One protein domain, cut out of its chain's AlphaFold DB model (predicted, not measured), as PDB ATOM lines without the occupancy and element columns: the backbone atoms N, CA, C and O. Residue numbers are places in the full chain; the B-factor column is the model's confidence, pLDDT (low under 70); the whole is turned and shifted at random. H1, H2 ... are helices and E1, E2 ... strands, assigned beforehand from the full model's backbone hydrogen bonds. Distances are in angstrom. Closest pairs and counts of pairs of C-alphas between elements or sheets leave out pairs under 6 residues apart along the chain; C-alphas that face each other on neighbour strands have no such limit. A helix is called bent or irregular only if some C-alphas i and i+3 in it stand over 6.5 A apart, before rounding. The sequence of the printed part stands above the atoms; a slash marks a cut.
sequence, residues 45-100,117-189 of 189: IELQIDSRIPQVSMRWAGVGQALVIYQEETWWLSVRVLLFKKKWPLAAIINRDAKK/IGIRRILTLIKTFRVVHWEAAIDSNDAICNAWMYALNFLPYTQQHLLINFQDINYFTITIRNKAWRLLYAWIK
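What this domain is: This is residues 45 to 100 and 117 to 189 of the 189 residues of an uncharacterized protein of Chitinophaga sp. CF418 (UniProt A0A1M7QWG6). One wide, twisted wall of eight strands makes the body, with its helices placed round its rim and most of both faces left bare. H1 sits near one end of the row of strands and H3 near the other, while H2 and H4 lie side by side where E6 begins and E8 ends; residues 94 to 100 stick out. The printed part has 129 residues, with the named elements in the order E1 E2 E3 E4 E5 H1 H2 E6 H3 E7 E8 H4. The sheet is mixed, in the order E5 E4 E3 E2 E1 E8 E6 E7, and the class is mixed, helices and strands. The whole is loose, with a radius of gyration of the C-alphas of 18.9 A and spans of 54 by 42 by 31 A.

Where its parts are: E1, residues 45 to 50, begins at C-alpha 45, (-11.960, 27.605, -31.519). E2 is residues 55 to 60, E3 64 to 71, 21.8 A long, E4 74 to 81, 22.5 A, and E5 84 to 89. H1, residues 90 to 98, precedes the cut, and H2, residues 119 to 128, follows it. E6, residues 130 to 138, is 23.2 A long and bends by 55 degrees at residue 133. H3, residues 143 to 154, 17.8 A, is irregular, only just: C-alphas 148 and 151 are 6.7 A apart. E7 is residues 162 to 164 and E8 171 to 179, 27.2 A long. H4, residues 180 to 188, ends at C-alpha 188, (-19.714, 41.162, -21.814).

How they stand to each other: E1 to E5 form a meander, each strand the antiparallel neighbour of the one before; N 48 and O 57 of the hairpin E1 and E2 are 2.8 A apart. E1 and E8 are antiparallel, with N 47 and O 176 at 2.8 A. E8 and E6 are antiparallel, with N 173 and O 135 at 2.8 A. E6 and the edge strand E7 are parallel, with N 163 and O 136 at 2.8 A; with H3 between, they form a strand-helix-strand unit, a right-handed crossover. H3 only grazes the sheet with residues 146 to 154; the closest C-alphas of H3 and E7, Tyr 150 and Ile 164, are 5.6 A apart. H1 is on the sheet at a height of 7.9 A, over none of its strands. H2 only grazes the sheet with residues 126 to 128. H2 and H4 touch, closest at the C-alphas of Leu 125 and Ala 186, 5.8 A, at a shallow tilt of 25 degrees, opposite ways. Every O i to N i+4 pair is within hydrogen-bond range in H2 and H4, against 3 of 5 in H1 and 4 of 8 in H3.

The domain as a whole: The two C-alphas farthest apart, those of Lys 100 and Ala 151, are 55.1 A apart. Residues 101 to 116 are not printed, and C-alphas 100 and 117 are 24.9 A apart across the cut. Of the links that are printed whole, none is long. Mean pLDDT of the printed part is 85.4; residues 95 to 100 are under 70.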
ATOM      1  N   ILE A  45     -10.819  28.511 -31.429       90.50
ATOM      2  CA  ILE A  45     -11.960  27.605 -31.519       90.50
ATOM      3  C   ILE A  45     -12.301  27.471 -32.998       90.50
ATOM      4  O   ILE A  45     -12.514  28.468 -33.684       90.50
ATOM      5  N   GLU A  46     -12.330  26.245 -33.485       90.75
ATOM      6  CA  GLU A  46     -12.584  25.879 -34.868       90.75
ATOM      7  C   GLU A  46     -13.742  24.888 -34.905       90.75
ATOM      8  O   GLU A  46     -13.752  23.903 -34.173       90.75
ATOM      9  N   LEU A  47     -14.740  25.173 -35.726       90.25
ATOM     10  CA  LEU A  47     -15.893  24.323 -35.963       90.25
ATOM     11  C   LEU A  47     -15.858  23.923 -37.433       90.25
ATOM     12  O   LEU A  47     -15.822  24.793 -38.302       90.25
ATOM     13  N   GLN A  48     -15.855  22.626 -37.696       90.00
ATOM     14  CA  GLN A  48     -15.910  22.063 -39.034       90.00
ATOM     15  C   GLN A  48     -17.185  21.246 -39.156       90.00
ATOM     16  O   GLN A  48     -17.476  20.380 -38.326       90.00
ATOM     17  N   ILE A  49     -17.946  21.549 -40.194       89.06
ATOM     18  CA  ILE A  49     -19.130  20.802 -40.583       89.06
ATOM     19  C   ILE A  49     -18.846  20.296 -41.985       89.06
ATOM     20  O   ILE A  49     -18.502  21.084 -42.865       89.06
ATOM     21  N   ASP A  50     -18.968  18.992 -42.161       86.56
ATOM     22  CA  ASP A  50     -18.856  18.333 -43.450       86.56
ATOM     23  C   ASP A  50     -20.124  17.507 -43.650       86.56
ATOM     24  O   ASP A  50     -20.589  16.846 -42.720       86.56
ATOM     25  N   SER A  51     -20.732  17.603 -44.830       85.00
ATOM     26  CA  SER A  51     -21.896  16.798 -45.186       85.00
ATOM     27  C   SER A  51     -21.533  15.551 -45.995       85.00
ATOM     28  O   SER A  51     -22.388  14.682 -46.130       85.00
ATOM     29  N   ARG A  52     -20.307  15.441 -46.538       81.12
ATOM     30  CA  ARG A  52     -19.858  14.247 -47.285       81.12
ATOM     31  C   ARG A  52     -19.756  13.040 -46.361       81.12
ATOM     32  O   ARG A  52     -20.165  11.934 -46.688       81.12
ATOM     33  N   ILE A  53     -19.206  13.292 -45.180       78.25
ATOM     34  CA  ILE A  53     -19.183  12.377 -44.051       78.25
ATOM     35  C   ILE A  53     -20.067  13.055 -43.010       78.25
ATOM     36  O   ILE A  53     -19.758  14.196 -42.688       78.25
ATOM     37  N   PRO A  54     -21.134  12.431 -42.480       77.81
ATOM     38  CA  PRO A  54     -21.998  13.018 -41.451       77.81
ATOM     39  C   PRO A  54     -21.236  13.177 -40.124       77.81
ATOM     40  O   PRO A  54     -21.436  12.442 -39.151       77.81
ATOM     41  N   GLN A  55     -20.315  14.136 -40.104       84.12
ATOM     42  CA  GLN A  55     -19.411  14.423 -39.013       84.12
ATOM     43  C   GLN A  55     -19.407  15.920 -38.720       84.12
ATOM     44  O   GLN A  55     -19.311  16.771 -39.604       84.12
ATOM     45  N   VAL A  56     -19.477  16.245 -37.437       86.69
ATOM     46  CA  VAL A  56     -19.330  17.614 -36.951       86.69
ATOM     47  C   VAL A  56     -18.185  17.616 -35.960       86.69
ATOM     48  O   VAL A  56     -18.232  16.922 -34.941       86.69
ATOM     49  N   SER A  57     -17.142  18.384 -36.252       89.00
ATOM     50  CA  SER A  57     -15.975  18.494 -35.386       89.00
ATOM     51  C   SER A  57     -15.882  19.900 -34.805       89.00
ATOM     52  O   SER A  57     -16.033  20.908 -35.488       89.00
ATOM     53  N   MET A  58     -15.657  19.977 -33.503       90.69
ATOM     54  CA  MET A  58     -15.393  21.212 -32.787       90.69
ATOM     55  C   MET A  58     -14.048  21.064 -32.096       90.69
ATOM     56  O   MET A  58     -13.892  20.287 -31.156       90.69
ATOM     57  N   ARG A  59     -13.057  21.818 -32.548       90.81
ATOM     58  CA  ARG A  59     -11.705  21.815 -32.010       90.81
ATOM     59  C   ARG A  59     -11.437  23.109 -31.265       90.81
ATOM     60  O   ARG A  59     -11.636  24.200 -31.779       90.81
ATOM     61  N   TRP A  60     -10.916  22.984 -30.060       89.88
ATOM     62  CA  TRP A  60     -10.372  24.078 -29.281       89.88
ATOM     63  C   TRP A  60      -8.863  23.876 -29.147       89.88
ATOM     64  O   TRP A  60      -8.391  23.043 -28.370       89.88
ATOM     65  N   ALA A  61      -8.098  24.626 -29.940       86.19
ATOM     66  CA  ALA A  61      -6.645  24.542 -29.990       86.19
ATOM     67  C   ALA A  61      -6.038  24.701 -28.585       86.19
ATOM     68  O   ALA A  61      -6.255  25.707 -27.918       86.19
ATOM     69  N   GLY A  62      -5.290  23.690 -28.134       80.69
ATOM     70  CA  GLY A  62      -4.649  23.678 -26.815       80.69
ATOM     71  C   GLY A  62      -5.537  23.245 -25.640       80.69
ATOM     72  O   GLY A  62      -5.016  23.104 -24.540       80.69
ATOM     73  N   VAL A  63      -6.836  22.997 -25.848       85.88
ATOM     74  CA  VAL A  63      -7.758  22.539 -24.787       85.88
ATOM     75  C   VAL A  63      -8.309  21.154 -25.105       85.88
ATOM     76  O   VAL A  63      -8.191  20.224 -24.305       85.88
ATOM     77  N   GLY A  64      -8.893  20.976 -26.287       87.69
ATOM     78  CA  GLY A  64      -9.541  19.720 -26.632       87.69
ATOM     79  C   GLY A  64     -10.255  19.730 -27.972       87.69
ATOM     80  O   GLY A  64     -10.244  20.709 -28.704       87.69
ATOM     81  N   GLN A  65     -10.887  18.615 -28.298       90.50
ATOM     82  CA  GLN A  65     -11.717  18.438 -29.477       90.50
ATOM     83  C   GLN A  65     -12.945  17.605 -29.113       90.50
ATOM     84  O   GLN A  65     -12.847  16.610 -28.392       90.50
ATOM     85  N   ALA A  66     -14.096  18.009 -29.619       88.81
ATOM     86  CA  ALA A  66     -15.321  17.238 -29.634       88.81
ATOM     87  C   ALA A  66     -15.608  16.843 -31.082       88.81
ATOM     88  O   ALA A  66     -15.491  17.660 -31.988       88.81
ATOM     89  N   LEU A  67     -15.949  15.584 -31.300       89.06
ATOM     90  CA  LEU A  67     -16.250  15.040 -32.612       89.06
ATOM     91  C   LEU A  67     -17.556  14.267 -32.506       89.06
ATOM     92  O   LEU A  67     -17.676  13.365 -31.677       89.06
ATOM     93  N   VAL A  68     -18.522  14.649 -33.324       86.44
ATOM     94  CA  VAL A  68     -19.788  13.951 -33.491       86.44
ATOM     95  C   VAL A  68     -19.702  13.185 -34.800       86.44
ATOM     96  O   VAL A  68     -19.461  13.800 -35.832       86.44
ATOM     97  N   ILE A  69     -19.860  11.864 -34.749       85.69
ATOM     98  CA  ILE A  69     -19.831  10.983 -35.924       85.69
ATOM     99  C   ILE A  69     -21.126  10.181 -35.942       85.69
ATOM    100  O   ILE A  69     -21.551   9.682 -34.897       85.69
ATOM    101  N   TYR A  70     -21.733  10.040 -37.111       82.81
ATOM    102  CA  TYR A  70     -22.800   9.074 -37.331       82.81
ATOM    103  C   TYR A  70     -22.208   7.743 -37.812       82.81
ATOM    104  O   TYR A  70     -21.575   7.692 -38.864       82.81
ATOM    105  N   GLN A  71     -22.368   6.679 -37.022       79.19
ATOM    106  CA  GLN A  71     -21.864   5.339 -37.335       79.19
ATOM    107  C   GLN A  71     -22.852   4.291 -36.809       79.19
ATOM    108  O   GLN A  71     -23.338   4.428 -35.689       79.19
ATOM    109  N   GLU A  72     -23.128   3.244 -37.598       75.06
ATOM    110  CA  GLU A  72     -23.978   2.107 -37.186       75.06
ATOM    111  C   GLU A  72     -25.340   2.568 -36.627       75.06
ATOM    112  O   GLU A  72     -25.692   2.287 -35.484       75.06
ATOM    113  N   GLU A  73     -26.060   3.383 -37.409       77.06
ATOM    114  CA  GLU A  73     -27.374   3.968 -37.073       77.06
ATOM    115  C   GLU A  73     -27.413   4.851 -35.808       77.06
ATOM    116  O   GLU A  73     -28.469   5.352 -35.413       77.06
ATOM    117  N   THR A  74     -26.263   5.113 -35.179       78.62
ATOM    118  CA  THR A  74     -26.179   5.836 -33.911       78.62
ATOM    119  C   THR A  74     -25.214   7.016 -33.980       78.62
ATOM    120  O   THR A  74     -24.143   6.991 -34.584       78.62
ATOM    121  N   TRP A  75     -25.607   8.111 -33.333       83.38
ATOM    122  CA  TRP A  75     -24.760   9.289 -33.187       83.38
ATOM    123  C   TRP A  75     -23.792   9.089 -32.021       83.38
ATOM    124  O   TRP A  75     -24.223   8.893 -30.883       83.38
ATOM    125  N   TRP A  76     -22.493   9.202 -32.278       86.19
ATOM    126  CA  TRP A  76     -21.432   9.100 -31.279       86.19
ATOM    127  C   TRP A  76     -20.813  10.464 -31.006       86.19
ATOM    128  O   TRP A  76     -20.373  11.143 -31.926       86.19
ATOM    129  N   LEU A  77     -20.718  10.844 -29.732       87.88
ATOM    130  CA  LEU A  77     -19.986  12.020 -29.273       87.88
ATOM    131  C   LEU A  77     -18.657  11.582 -28.649       87.88
ATOM    132  O   LEU A  77     -18.614  11.027 -27.547       87.88
ATOM    133  N   SER A  78     -17.560  11.852 -29.346       86.44
ATOM    134  CA  SER A  78     -16.194  11.642 -28.877       86.44
ATOM    135  C   SER A  78     -15.607  12.962 -28.388       86.44
ATOM    136  O   SER A  78     -15.328  13.853 -29.183       86.44
ATOM    137  N   VAL A  79     -15.348  13.075 -27.088       88.25
ATOM    138  CA  VAL A  79     -14.710  14.249 -26.483       88.25
ATOM    139  C   VAL A  79     -13.306  13.882 -26.022       88.25
ATOM    140  O   VAL A  79     -13.095  12.908 -25.297       88.25
ATOM    141  N   ARG A  80     -12.329  14.684 -26.436       87.75
ATOM    142  CA  ARG A  80     -10.932  14.598 -26.016       87.75
ATOM    143  C   ARG A  80     -10.518  15.948 -25.449       87.75
ATOM    144  O   ARG A  80     -10.436  16.906 -26.202       87.75
ATOM    145  N   VAL A  81     -10.241  16.027 -24.156       87.31
ATOM    146  CA  VAL A  81      -9.760  17.248 -23.489       87.31
ATOM    147  C   VAL A  81      -8.457  16.909 -22.791       87.31
ATOM    148  O   VAL A  81      -8.460  16.091 -21.874       87.31
ATOM    149  N   LEU A  82      -7.353  17.520 -23.229       83.00
ATOM    150  CA  LEU A  82      -6.003  17.241 -22.726       83.00
ATOM    151  C   LEU A  82      -5.711  15.721 -22.673       83.00
ATOM    152  O   LEU A  82      -5.537  15.089 -23.716       83.00
ATOM    153  N   LEU A  83      -5.707  15.129 -21.475       81.50
ATOM    154  CA  LEU A  83      -5.431  13.708 -21.218       81.50
ATOM    155  C   LEU A  83      -6.694  12.829 -21.166       81.50
ATOM    156  O   LEU A  83      -6.603  11.603 -21.197       81.50
ATOM    157  N   PHE A  84      -7.882  13.426 -21.109       84.19
ATOM    158  CA  PHE A  84      -9.142  12.702 -20.995       84.19
ATOM    159  C   PHE A  84      -9.744  12.439 -22.371       84.19
ATOM    160  O   PHE A  84      -9.983  13.363 -23.146       84.19
ATOM    161  N   LYS A  85     -10.040  11.171 -22.661       86.44
ATOM    162  CA  LYS A  85     -10.768  10.738 -23.857       86.44
ATOM    163  C   LYS A  85     -11.994   9.960 -23.410       86.44
ATOM    164  O   LYS A  85     -11.860   8.970 -22.697       86.44
ATOM    165  N   LYS A  86     -13.181  10.392 -23.823       86.44
ATOM    166  CA  LYS A  86     -14.420   9.647 -23.594       86.44
ATOM    167  C   LYS A  86     -15.284   9.674 -24.843       86.44
ATOM    168  O   LYS A  86     -15.345  10.677 -25.548       86.44
ATOM    169  N   LYS A  87     -15.936   8.547 -25.105       85.25
ATOM    170  CA  LYS A  87     -16.908   8.376 -26.180       85.25
ATOM    171  C   LYS A  87     -18.238   8.002 -25.551       85.25
ATOM    172  O   LYS A  87     -18.274   7.143 -24.671       85.25
ATOM    173  N   TRP A  88     -19.305   8.649 -25.990       85.31
ATOM    174  CA  TRP A  88     -20.655   8.354 -25.534       85.31
ATOM    175  C   TRP A  88     -21.617   8.312 -26.718       85.31
ATOM    176  O   TRP A  88     -21.494   9.150 -27.613       85.31
ATOM    177  N   PRO A  89     -22.607   7.409 -26.711       84.75
ATOM    178  CA  PRO A  89     -23.716   7.501 -27.644       84.75
ATOM    179  C   PRO A  89     -24.567   8.727 -27.287       84.75
ATOM    180  O   PRO A  89     -24.990   8.905 -26.139       84.75
ATOM    181  N   LEU A  90     -24.824   9.584 -28.271       79.00
ATOM    182  CA  LEU A  90     -25.565  10.837 -28.116       79.00
ATOM    183  C   LEU A  90     -26.990  10.581 -27.598       79.00
ATOM    184  O   LEU A  90     -27.485  11.317 -26.744       79.00
ATOM    185  N   ALA A  91     -27.603   9.469 -28.024       76.38
ATOM    186  CA  ALA A  91     -28.909   9.017 -27.550       76.38
ATOM    187  C   ALA A  91     -28.952   8.820 -26.022       76.38
ATOM    188  O   ALA A  91     -29.934   9.178 -25.372       76.38
ATOM    189  N   ALA A  92     -27.875   8.308 -25.414       73.62
ATOM    190  CA  ALA A  92     -27.814   8.115 -23.966       73.62
ATOM    191  C   ALA A  92     -27.656   9.435 -23.194       73.62
ATOM    192  O   ALA A  92     -28.062   9.506 -22.034       73.62
ATOM    193  N   ILE A  93     -27.084  10.471 -23.819       73.19
ATOM    194  CA  ILE A  93     -26.956  11.809 -23.225       73.19
ATOM    195  C   ILE A  93     -28.318  12.508 -23.239       73.19
ATOM    196  O   ILE A  93     -28.795  12.921 -22.185       73.19
ATOM    197  N   ILE A  94     -28.984  12.550 -24.398       73.69
ATOM    198  CA  ILE A  94     -30.285  13.220 -24.570       73.69
ATOM    199  C   ILE A  94     -31.359  12.570 -23.680       73.69
ATOM    200  O   ILE A  94     -32.118  13.254 -22.992       73.69
ATOM    201  N   ASN A  95     -31.387  11.237 -23.618       65.88
ATOM    202  CA  ASN A  95     -32.409  10.508 -22.860       65.88
ATOM    203  C   ASN A  95     -32.161  10.484 -21.342       65.88
ATOM    204  O   ASN A  95     -33.088  10.210 -20.571       65.88
ATOM    205  N   ARG A  96     -30.938  10.782 -20.876       61.12
ATOM    206  CA  ARG A  96     -30.631  10.866 -19.436       61.12
ATOM    207  C   ARG A  96     -31.356  12.025 -18.760       61.12
ATOM    208  O   ARG A  96     -31.792  11.876 -17.617       61.12
ATOM    209  N   ASP A  97     -31.519  13.137 -19.471       57.03
ATOM    210  CA  ASP A  97     -32.195  14.328 -18.954       57.03
ATOM    211  C   ASP A  97     -33.724  14.179 -18.977       57.03
ATOM    212  O   ASP A  97     -34.409  14.661 -18.072       57.03
ATOM    213  N   ALA A  98     -34.268  13.405 -19.924       57.31
ATOM    214  CA  ALA A  98     -35.699  13.103 -19.983       57.31
ATOM    215  C   ALA A  98     -36.198  12.309 -18.755       57.31
ATOM    216  O   ALA A  98     -37.318  12.526 -18.290       57.31
ATOM    217  N   LYS A  99     -35.360  11.435 -18.178       54.97
ATOM    218  CA  LYS A  99     -35.722  10.580 -17.029       54.97
ATOM    219  C   LYS A  99     -35.588  11.256 -15.655       54.97
ATOM    220  O   LYS A  99     -36.011  10.680 -14.657       54.97
ATOM    221  N   LYS A 100     -35.044  12.477 -15.564       54.19
ATOM    222  CA  LYS A 100     -34.849  13.204 -14.289       54.19
ATOM    223  C   LYS A 100     -35.911  14.269 -13.987       54.19
ATOM    224  O   LYS A 100     -35.658  15.183 -13.204       54.19
ATOM    225  N   ILE A 117     -31.579  35.653 -22.463       73.94
ATOM    226  CA  ILE A 117     -30.540  35.977 -23.428       73.94
ATOM    227  C   ILE A 117     -31.287  36.499 -24.655       73.94
ATOM    228  O   ILE A 117     -32.027  35.762 -25.300       73.94
ATOM    229  N   GLY A 118     -31.185  37.803 -24.908       82.31
ATOM    230  CA  GLY A 118     -31.859  38.419 -26.043       82.31
ATOM    231  C   GLY A 118     -31.271  37.892 -27.348       82.31
ATOM    232  O   GLY A 118     -30.057  37.719 -27.447       82.31
ATOM    233  N   ILE A 119     -32.112  37.706 -28.368       85.12
ATOM    234  CA  ILE A 119     -31.701  37.271 -29.716       85.12
ATOM    235  C   ILE A 119     -30.544  38.134 -30.242       85.12
ATOM    236  O   ILE A 119     -29.598  37.618 -30.824       85.12
ATOM    237  N   ARG A 120     -30.556  39.441 -29.937       85.25
ATOM    238  CA  ARG A 120     -29.457  40.363 -30.264       85.25
ATOM    239  C   ARG A 120     -28.101  39.888 -29.738       85.25
ATOM    240  O   ARG A 120     -27.139  39.936 -30.487       85.25
ATOM    241  N   ARG A 121     -28.020  39.378 -28.502       84.12
ATOM    242  CA  ARG A 121     -26.766  38.843 -27.937       84.12
ATOM    243  C   ARG A 121     -26.303  37.594 -28.671       84.12
ATOM    244  O   ARG A 121     -25.123  37.475 -28.968       84.12
ATOM    245  N   ILE A 122     -27.231  36.697 -29.007       85.06
ATOM    246  CA  ILE A 122     -26.919  35.489 -29.786       85.06
ATOM    247  C   ILE A 122     -26.355  35.885 -31.155       85.06
ATOM    248  O   ILE A 122     -25.308  35.385 -31.552       85.06
ATOM    249  N   LEU A 123     -26.986  36.844 -31.837       87.38
ATOM    250  CA  LEU A 123     -26.495  37.364 -33.112       87.38
ATOM    251  C   LEU A 123     -25.118  38.027 -32.975       87.38
ATOM    252  O   LEU A 123     -24.269  37.825 -33.838       87.38
ATOM    253  N   THR A 124     -24.856  38.774 -31.895       87.12
ATOM    254  CA  THR A 124     -23.523  39.344 -31.630       87.12
ATOM    255  C   THR A 124     -22.469  38.248 -31.474       87.12
ATOM    256  O   THR A 124     -21.392  38.364 -32.054       87.12
ATOM    257  N   LEU A 125     -22.777  37.165 -30.754       85.75
ATOM    258  CA  LEU A 125     -21.871  36.023 -30.599       85.75
ATOM    259  C   LEU A 125     -21.612  35.337 -31.940       85.75
ATOM    260  O   LEU A 125     -20.454  35.130 -32.291       85.75
ATOM    261  N   ILE A 126     -22.658  35.054 -32.720       85.88
ATOM    262  CA  ILE A 126     -22.531  34.437 -34.049       85.88
ATOM    263  C   ILE A 126     -21.661  35.309 -34.965       85.88
ATOM    264  O   ILE A 126     -20.766  34.791 -35.624       85.88
ATOM    265  N   LYS A 127     -21.823  36.637 -34.934       87.06
ATOM    266  CA  LYS A 127     -21.002  37.575 -35.723       87.06
ATOM    267  C   LYS A 127     -19.510  37.561 -35.382       87.06
ATOM    268  O   LYS A 127     -18.708  38.027 -36.186       87.06
ATOM    269  N   THR A 128     -19.109  37.077 -34.203       88.50
ATOM    270  CA  THR A 128     -17.675  36.983 -33.866       88.50
ATOM    271  C   THR A 128     -16.967  35.844 -34.587       88.50
ATOM    272  O   THR A 128     -15.745  35.891 -34.764       88.50
ATOM    273  N   PHE A 129     -17.724  34.834 -35.006       88.44
ATOM    274  CA  PHE A 129     -17.199  33.725 -35.770       88.44
ATOM    275  C   PHE A 129     -16.854  34.183 -37.185       88.44
ATOM    276  O   PHE A 129     -17.630  34.870 -37.844       88.44
ATOM    277  N   ARG A 130     -15.664  33.806 -37.649       89.56
ATOM    278  CA  ARG A 130     -15.216  34.067 -39.015       89.56
ATOM    279  C   ARG A 130     -15.254  32.770 -39.799       89.56
ATOM    280  O   ARG A 130     -14.654  31.784 -39.376       89.56
ATOM    281  N   VAL A 131     -15.931  32.781 -40.938       89.69
ATOM    282  CA  VAL A 131     -15.843  31.688 -41.907       89.69
ATOM    283  C   VAL A 131     -14.452  31.753 -42.535       89.69
ATOM    284  O   VAL A 131     -14.059  32.794 -43.054       89.69
ATOM    285  N   VAL A 132     -13.677  30.682 -42.389       90.06
ATOM    286  CA  VAL A 132     -12.323  30.571 -42.955       90.06
ATOM    287  C   VAL A 132     -12.387  29.942 -44.334       90.06
ATOM    288  O   VAL A 132     -11.689  30.373 -45.242       90.06
ATOM    289  N   HIS A 133     -13.228  28.924 -44.474       90.19
ATOM    290  CA  HIS A 133     -13.411  28.197 -45.712       90.19
ATOM    291  C   HIS A 133     -14.852  27.710 -45.777       90.19
ATOM    292  O   HIS A 133     -15.412  27.288 -44.761       90.19
ATOM    293  N   TRP A 134     -15.445  27.795 -46.956       92.56
ATOM    294  CA  TRP A 134     -16.720  27.177 -47.260       92.56
ATOM    295  C   TRP A 134     -16.645  26.630 -48.681       92.56
ATOM    296  O   TRP A 134     -16.019  27.249 -49.542       92.56
ATOM    297  N   GLU A 135     -17.241  25.470 -48.889       92.88
ATOM    298  CA  GLU A 135     -17.306  24.792 -50.173       92.88
ATOM    299  C   GLU A 135     -18.688  24.155 -50.301       92.88
ATOM    300  O   GLU A 135     -19.184  23.533 -49.359       92.88
ATOM    301  N   ALA A 136     -19.326  24.330 -51.447       92.25
ATOM    302  CA  ALA A 136     -20.621  23.758 -51.756       92.25
ATOM    303  C   ALA A 136     -20.569  23.141 -53.151       92.25
ATOM    304  O   ALA A 136     -20.322  23.853 -54.123       92.25
ATOM    305  N   ALA A 137     -20.831  21.844 -53.251       92.56
ATOM    306  CA  ALA A 137     -21.128  21.203 -54.520       92.56
ATOM    307  C   ALA A 137     -22.632  21.018 -54.664       92.56
ATOM    308  O   ALA A 137     -23.274  20.501 -53.746       92.56
ATOM    309  N   ILE A 138     -23.165  21.470 -55.798       91.50
ATOM    310  CA  ILE A 138     -24.595  21.441 -56.094       91.50
ATOM    311  C   ILE A 138     -24.818  20.738 -57.432       91.50
ATOM    312  O   ILE A 138     -24.183  21.073 -58.432       91.50
ATOM    313  N   ASP A 139     -25.764  19.808 -57.429       91.56
ATOM    314  CA  ASP A 139     -26.344  19.156 -58.596       91.56
ATOM    315  C   ASP A 139     -27.871  19.097 -58.412       91.56
ATOM    316  O   ASP A 139     -28.360  18.639 -57.375       91.56
ATOM    317  N   SER A 140     -28.622  19.618 -59.389       88.12
ATOM    318  CA  SER A 140     -30.092  19.624 -59.397       88.12
ATOM    319  C   SER A 140     -30.719  18.402 -60.078       88.12
ATOM    320  O   SER A 140     -31.933  18.398 -60.283       88.12
ATOM    321  N   ASN A 141     -29.927  17.395 -60.461       87.56
ATOM    322  CA  ASN A 141     -30.332  16.217 -61.242       87.56
ATOM    323  C   ASN A 141     -30.981  16.563 -62.603       87.56
ATOM    324  O   ASN A 141     -31.614  15.719 -63.238       87.56
ATOM    325  N   ASP A 142     -30.836  17.811 -63.057       90.38
ATOM    326  CA  ASP A 142     -31.287  18.301 -64.355       90.38
ATOM    327  C   ASP A 142     -30.121  19.013 -65.038       90.38
ATOM    328  O   ASP A 142     -29.626  20.047 -64.577       90.38
ATOM    329  N   ALA A 143     -29.702  18.452 -66.170       88.50
ATOM    330  CA  ALA A 143     -28.604  18.975 -66.964       88.50
ATOM    331  C   ALA A 143     -28.877  20.402 -67.458       88.50
ATOM    332  O   ALA A 143     -27.942  21.200 -67.538       88.50
ATOM    333  N   ILE A 144     -30.133  20.755 -67.755       92.62
ATOM    334  CA  ILE A 144     -30.475  22.112 -68.191       92.62
ATOM    335  C   ILE A 144     -30.275  23.068 -67.015       92.62
ATOM    336  O   ILE A 144     -29.517  24.030 -67.132       92.62
ATOM    337  N   CYS A 145     -30.879  22.778 -65.862       89.81
ATOM    338  CA  CYS A 145     -30.741  23.601 -64.660       89.81
ATOM    339  C   CYS A 145     -29.267  23.785 -64.240       89.81
ATOM    340  O   CYS A 145     -28.816  24.910 -64.010       89.81
ATOM    341  N   ASN A 146     -28.481  22.706 -64.227       91.69
ATOM    342  CA  ASN A 146     -27.056  22.767 -63.903       91.69
ATOM    343  C   ASN A 146     -26.267  23.598 -64.921       91.69
ATOM    344  O   ASN A 146     -25.410  24.383 -64.519       91.69
ATOM    345  N   ALA A 147     -26.571  23.495 -66.220       91.31
ATOM    346  CA  ALA A 147     -25.923  24.303 -67.256       91.31
ATOM    347  C   ALA A 147     -26.193  25.804 -67.078       91.31
ATOM    348  O   ALA A 147     -25.273  26.610 -67.215       91.31
ATOM    349  N   TRP A 148     -27.422  26.181 -66.706       91.81
ATOM    350  CA  TRP A 148     -27.765  27.569 -66.377       91.81
ATOM    351  C   TRP A 148     -26.979  28.087 -65.176       91.81
ATOM    352  O   TRP A 148     -26.471  29.209 -65.192       91.81
ATOM    353  N   MET A 149     -26.851  27.265 -64.136       89.88
ATOM    354  CA  MET A 149     -26.109  27.656 -62.947       89.88
ATOM    355  C   MET A 149     -24.595  27.624 -63.178       89.88
ATOM    356  O   MET A 149     -23.887  28.350 -62.492       89.88
ATOM    357  N   TYR A 150     -24.076  26.835 -64.127       90.62
ATOM    358  CA  TYR A 150     -22.639  26.584 -64.311       90.62
ATOM    359  C   TYR A 150     -21.798  27.866 -64.440       90.62
ATOM    360  O   TYR A 150     -20.652  27.906 -63.996       90.62
ATOM    361  N   ALA A 151     -22.389  28.951 -64.953       87.69
ATOM    362  CA  ALA A 151     -21.780  30.281 -64.972       87.69
ATOM    363  C   ALA A 151     -21.310  30.766 -63.579       87.69
ATOM    364  O   ALA A 151     -20.300  31.463 -63.475       87.69
ATOM    365  N   LEU A 152     -21.990  30.361 -62.500       88.69
ATOM    366  CA  LEU A 152     -21.639  30.694 -61.118       88.69
ATOM    367  C   LEU A 152     -20.287  30.103 -60.686       88.69
ATOM    368  O   LEU A 152     -19.678  30.644 -59.768       88.69
ATOM    369  N   ASN A 153     -19.766  29.063 -61.345       88.56
ATOM    370  CA  ASN A 153     -18.422  28.545 -61.050       88.56
ATOM    371  C   ASN A 153     -17.315  29.554 -61.412       88.56
ATOM    372  O   ASN A 153     -16.215  29.494 -60.860       88.56
ATOM    373  N   PHE A 154     -17.596  30.486 -62.329       87.94
ATOM    374  CA  PHE A 154     -16.618  31.440 -62.862       87.94
ATOM    375  C   PHE A 154     -16.714  32.838 -62.244       87.94
ATOM    376  O   PHE A 154     -15.883  33.695 -62.542       87.94
ATOM    377  N   LEU A 155     -17.711  33.100 -61.396       89.69
ATOM    378  CA  LEU A 155     -17.820  34.399 -60.737       89.69
ATOM    379  C   LEU A 155     -16.715  34.544 -59.673       89.69
ATOM    380  O   LEU A 155     -16.557  33.645 -58.852       89.69
ATOM    381  N   PRO A 156     -16.011  35.688 -59.585       86.69
ATOM    382  CA  PRO A 156     -14.866  35.855 -58.681       86.69
ATOM    383  C   PRO A 156     -15.158  35.572 -57.198       86.69
ATOM    384  O   PRO A 156     -14.266  35.188 -56.452       86.69
ATOM    385  N   TYR A 157     -16.403  35.783 -56.758       82.31
ATOM    386  CA  TYR A 157     -16.821  35.599 -55.364       82.31
ATOM    387  C   TYR A 157     -17.189  34.154 -55.005       82.31
ATOM    388  O   TYR A 157     -17.255  33.815 -53.825       82.31
ATOM    389  N   THR A 158     -17.465  33.317 -56.000       84.44
ATOM    390  CA  THR A 158     -17.884  31.916 -55.833       84.44
ATOM    391  C   THR A 158     -16.881  30.942 -56.436       84.44
ATOM    392  O   THR A 158     -16.902  29.762 -56.094       84.44
ATOM    393  N   GLN A 159     -15.964  31.429 -57.272       78.00
ATOM    394  CA  GLN A 159     -14.820  30.689 -57.772       78.00
ATOM    395  C   GLN A 159     -14.054  30.113 -56.571       78.00
ATOM    396  O   GLN A 159     -13.678  30.854 -55.667       78.00
ATOM    397  N   GLN A 160     -13.850  28.789 -56.556       83.00
ATOM    398  CA  GLN A 160     -13.256  27.988 -55.460       83.00
ATOM    399  C   GLN A 160     -14.167  27.656 -54.265       83.00
ATOM    400  O   GLN A 160     -13.770  26.858 -53.417       83.00
ATOM    401  N   HIS A 161     -15.370  28.224 -54.186       89.19
ATOM    402  CA  HIS A 161     -16.313  27.970 -53.093       89.19
ATOM    403  C   HIS A 161     -17.580  27.244 -53.539       89.19
ATOM    404  O   HIS A 161     -18.180  26.511 -52.761       89.19
ATOM    405  N   LEU A 162     -18.008  27.459 -54.778       90.62
ATOM    406  CA  LEU A 162     -19.192  26.842 -55.350       90.62
ATOM    407  C   LEU A 162     -18.769  25.979 -56.538       90.62
ATOM    408  O   LEU A 162     -18.061  26.455 -57.424       90.62
ATOM    409  N   LEU A 163     -19.208  24.724 -56.534       91.19
ATOM    410  CA  LEU A 163     -18.963  23.755 -57.589       91.19
ATOM    411  C   LEU A 163     -20.289  23.192 -58.091       91.19
ATOM    412  O   LEU A 163     -20.874  22.282 -57.507       91.19
ATOM    413  N   ILE A 164     -20.741  23.699 -59.222       90.62
ATOM    414  CA  ILE A 164     -21.864  23.101 -59.935       90.62
ATOM    415  C   ILE A 164     -21.327  21.979 -60.801       90.62
ATOM    416  O   ILE A 164     -20.412  22.194 -61.604       90.62
ATOM    417  N   ASN A 165     -21.873  20.789 -60.588       90.50
ATOM    418  CA  ASN A 165     -21.464  19.571 -61.265       90.50
ATOM    419  C   ASN A 165     -22.652  18.907 -61.976       90.50
ATOM    420  O   ASN A 165     -23.770  19.410 -61.949       90.50
ATOM    421  N   PHE A 166     -22.346  17.826 -62.688       91.06
ATOM    422  CA  PHE A 166     -23.293  16.994 -63.436       91.06
ATOM    423  C   PHE A 166     -23.076  15.517 -63.073       91.06
ATOM    424  O   PHE A 166     -23.104  14.641 -63.934       91.06
ATOM    425  N   GLN A 167     -22.665  15.271 -61.829       88.38
ATOM    426  CA  GLN A 167     -22.185  13.975 -61.348       88.38
ATOM    427  C   GLN A 167     -23.030  13.457 -60.177       88.38
ATOM    428  O   GLN A 167     -22.615  12.510 -59.510       88.38
ATOM    429  N   ASP A 168     -24.176  14.088 -59.906       86.50
ATOM    430  CA  ASP A 168     -25.052  13.847 -58.759       86.50
ATOM    431  C   ASP A 168     -24.342  14.046 -57.407       86.50
ATOM    432  O   ASP A 168     -24.694  13.451 -56.383       86.50
ATOM    433  N   ILE A 169     -23.313  14.903 -57.373       87.12
ATOM    434  CA  ILE A 169     -22.520  15.151 -56.167       87.12
ATOM    435  C   ILE A 169     -23.054  16.394 -55.457       87.12
ATOM    436  O   ILE A 169     -22.841  17.525 -55.889       87.12
ATOM    437  N   ASN A 170     -23.675  16.181 -54.300       90.75
ATOM    438  CA  ASN A 170     -24.163  17.247 -53.434       90.75
ATOM    439  C   ASN A 170     -23.444  17.213 -52.084       90.75
ATOM    440  O   ASN A 170     -23.583  16.257 -51.319       90.75
ATOM    441  N   TYR A 171     -22.685  18.261 -51.765       91.25
ATOM    442  CA  TYR A 171     -22.108  18.404 -50.432       91.25
ATOM    443  C   TYR A 171     -21.898  19.855 -50.026       91.25
ATOM    444  O   TYR A 171     -21.792  20.757 -50.847       91.25
ATOM    445  N   PHE A 172     -21.776  20.056 -48.723       91.19
ATOM    446  CA  PHE A 172     -21.465  21.324 -48.110       91.19
ATOM    447  C   PHE A 172     -20.430  21.120 -47.011       91.19
ATOM    448  O   PHE A 172     -20.612  20.314 -46.093       91.19
ATOM    449  N   THR A 173     -19.354  21.887 -47.090       91.69
ATOM    450  CA  THR A 173     -18.285  21.893 -46.103       91.69
ATOM    451  C   THR A 173     -18.073  23.323 -45.636       91.69
ATOM    452  O   THR A 173     -17.905  24.237 -46.436       91.69
ATOM    453  N   ILE A 174     -18.070  23.544 -44.325       92.75
ATOM    454  CA  ILE A 174     -17.802  24.861 -43.750       92.75
ATOM    455  C   ILE A 174     -16.856  24.743 -42.565       92.75
ATOM    456  O   ILE A 174     -17.043  23.939 -41.652       92.75
ATOM    457  N   THR A 175     -15.828  25.586 -42.576       91.25
ATOM    458  CA  THR A 175     -14.876  25.748 -41.484       91.25
ATOM    459  C   THR A 175     -14.997  27.148 -40.917       91.25
ATOM    460  O   THR A 175     -14.715  28.153 -41.575       91.25
ATOM    461  N   ILE A 176     -15.395  27.213 -39.656       92.50
ATOM    462  CA  ILE A 176     -15.618  28.443 -38.918       92.50
ATOM    463  C   ILE A 176     -14.567  28.539 -37.817       92.50
ATOM    464  O   ILE A 176     -14.373  27.600 -37.052       92.50
ATOM    465  N   ARG A 177     -13.902  29.688 -37.691       92.69
ATOM    466  CA  ARG A 177     -12.878  29.936 -36.672       92.69
ATOM    467  C   ARG A 177     -13.193  31.168 -35.840       92.69
ATOM    468  O   ARG A 177     -13.658  32.193 -36.336       92.69
ATOM    469  N   ASN A 178     -12.866  31.095 -34.560       92.38
ATOM    470  CA  ASN A 178     -12.945  32.207 -33.630       92.38
ATOM    471  C   ASN A 178     -11.821  32.126 -32.588       92.38
ATOM    472  O   ASN A 178     -11.161  31.099 -32.452       92.38
ATOM    473  N   LYS A 179     -11.582  33.213 -31.853       89.94
ATOM    474  CA  LYS A 179     -10.687  33.226 -30.686       89.94
ATOM    475  C   LYS A 179     -11.522  33.312 -29.414       89.94
ATOM    476  O   LYS A 179     -12.503  34.056 -29.387       89.94
ATOM    477  N   ALA A 180     -11.115  32.608 -28.360       87.19
ATOM    478  CA  ALA A 180     -11.870  32.562 -27.106       87.19
ATOM    479  C   ALA A 180     -12.115  33.965 -26.511       87.19
ATOM    480  O   ALA A 180     -13.230  34.278 -26.095       87.19
ATOM    481  N   TRP A 181     -11.121  34.861 -26.567       88.06
ATOM    482  CA  TRP A 181     -11.275  36.233 -26.073       88.06
ATOM    483  C   TRP A 181     -12.354  37.044 -26.807       88.06
ATOM    484  O   TRP A 181     -13.007  37.881 -26.188       88.06
ATOM    485  N   ARG A 182     -12.585  36.799 -28.108       88.06
ATOM    486  CA  ARG A 182     -13.611  37.520 -28.886       88.06
ATOM    487  C   ARG A 182     -15.017  37.122 -28.463       88.06
ATOM    488  O   ARG A 182     -15.891  37.982 -28.402       88.06
ATOM    489  N   LEU A 183     -15.214  35.844 -28.142       85.94
ATOM    490  CA  LEU A 183     -16.477  35.347 -27.598       85.94
ATOM    491  C   LEU A 183     -16.773  35.972 -26.239       85.94
ATOM    492  O   LEU A 183     -17.883  36.447 -26.020       85.94
ATOM    493  N   LEU A 184     -15.774  36.025 -25.353       86.06
ATOM    494  CA  LEU A 184     -15.929  36.660 -24.045       86.06
ATOM    495  C   LEU A 184     -16.207  38.158 -24.171       86.06
ATOM    496  O   LEU A 184     -17.121  38.664 -23.527       86.06
ATOM    497  N   TYR A 185     -15.490  38.856 -25.053       87.50
ATOM    498  CA  TYR A 185     -15.739  40.271 -25.321       87.50
ATOM    499  C   TYR A 185     -17.178  40.519 -25.807       87.50
ATOM    500  O   TYR A 185     -17.859  41.405 -25.296       87.50
ATOM    501  N   ALA A 186     -17.674  39.701 -26.740       86.31
ATOM    502  CA  ALA A 186     -19.050  39.787 -27.236       86.31
ATOM    503  C   ALA A 186     -20.118  39.345 -26.224       86.31
ATOM    504  O   ALA A 186     -21.285  39.676 -26.403       86.31
ATOM    505  N   TRP A 187     -19.742  38.591 -25.191       82.88
ATOM    506  CA  TRP A 187     -20.641  38.208 -24.105       82.88
ATOM    507  C   TRP A 187     -20.809  39.317 -23.059       82.88
ATOM    508  O   TRP A 187     -21.888  39.468 -22.483       82.88
ATOM    509  N   ILE A 188     -19.732  40.063 -22.789       84.12
ATOM    510  CA  ILE A 188     -19.714  41.162 -21.814       84.12
ATOM    511  C   ILE A 188     -20.397  42.414 -22.383       84.12
ATOM    512  O   ILE A 188     -21.071  43.125 -21.637       84.12
ATOM    513  N   LYS A 189     -20.223  42.667 -23.684       75.62
ATOM    514  CA  LYS A 189     -20.831  43.786 -24.417       75.62
ATOM    515  C   LYS A 189     -22.333  43.585 -24.647       75.62
ATOM    516  O   LYS A 189     -23.081  44.571 -24.477       75.62
TER     517      LYS A 189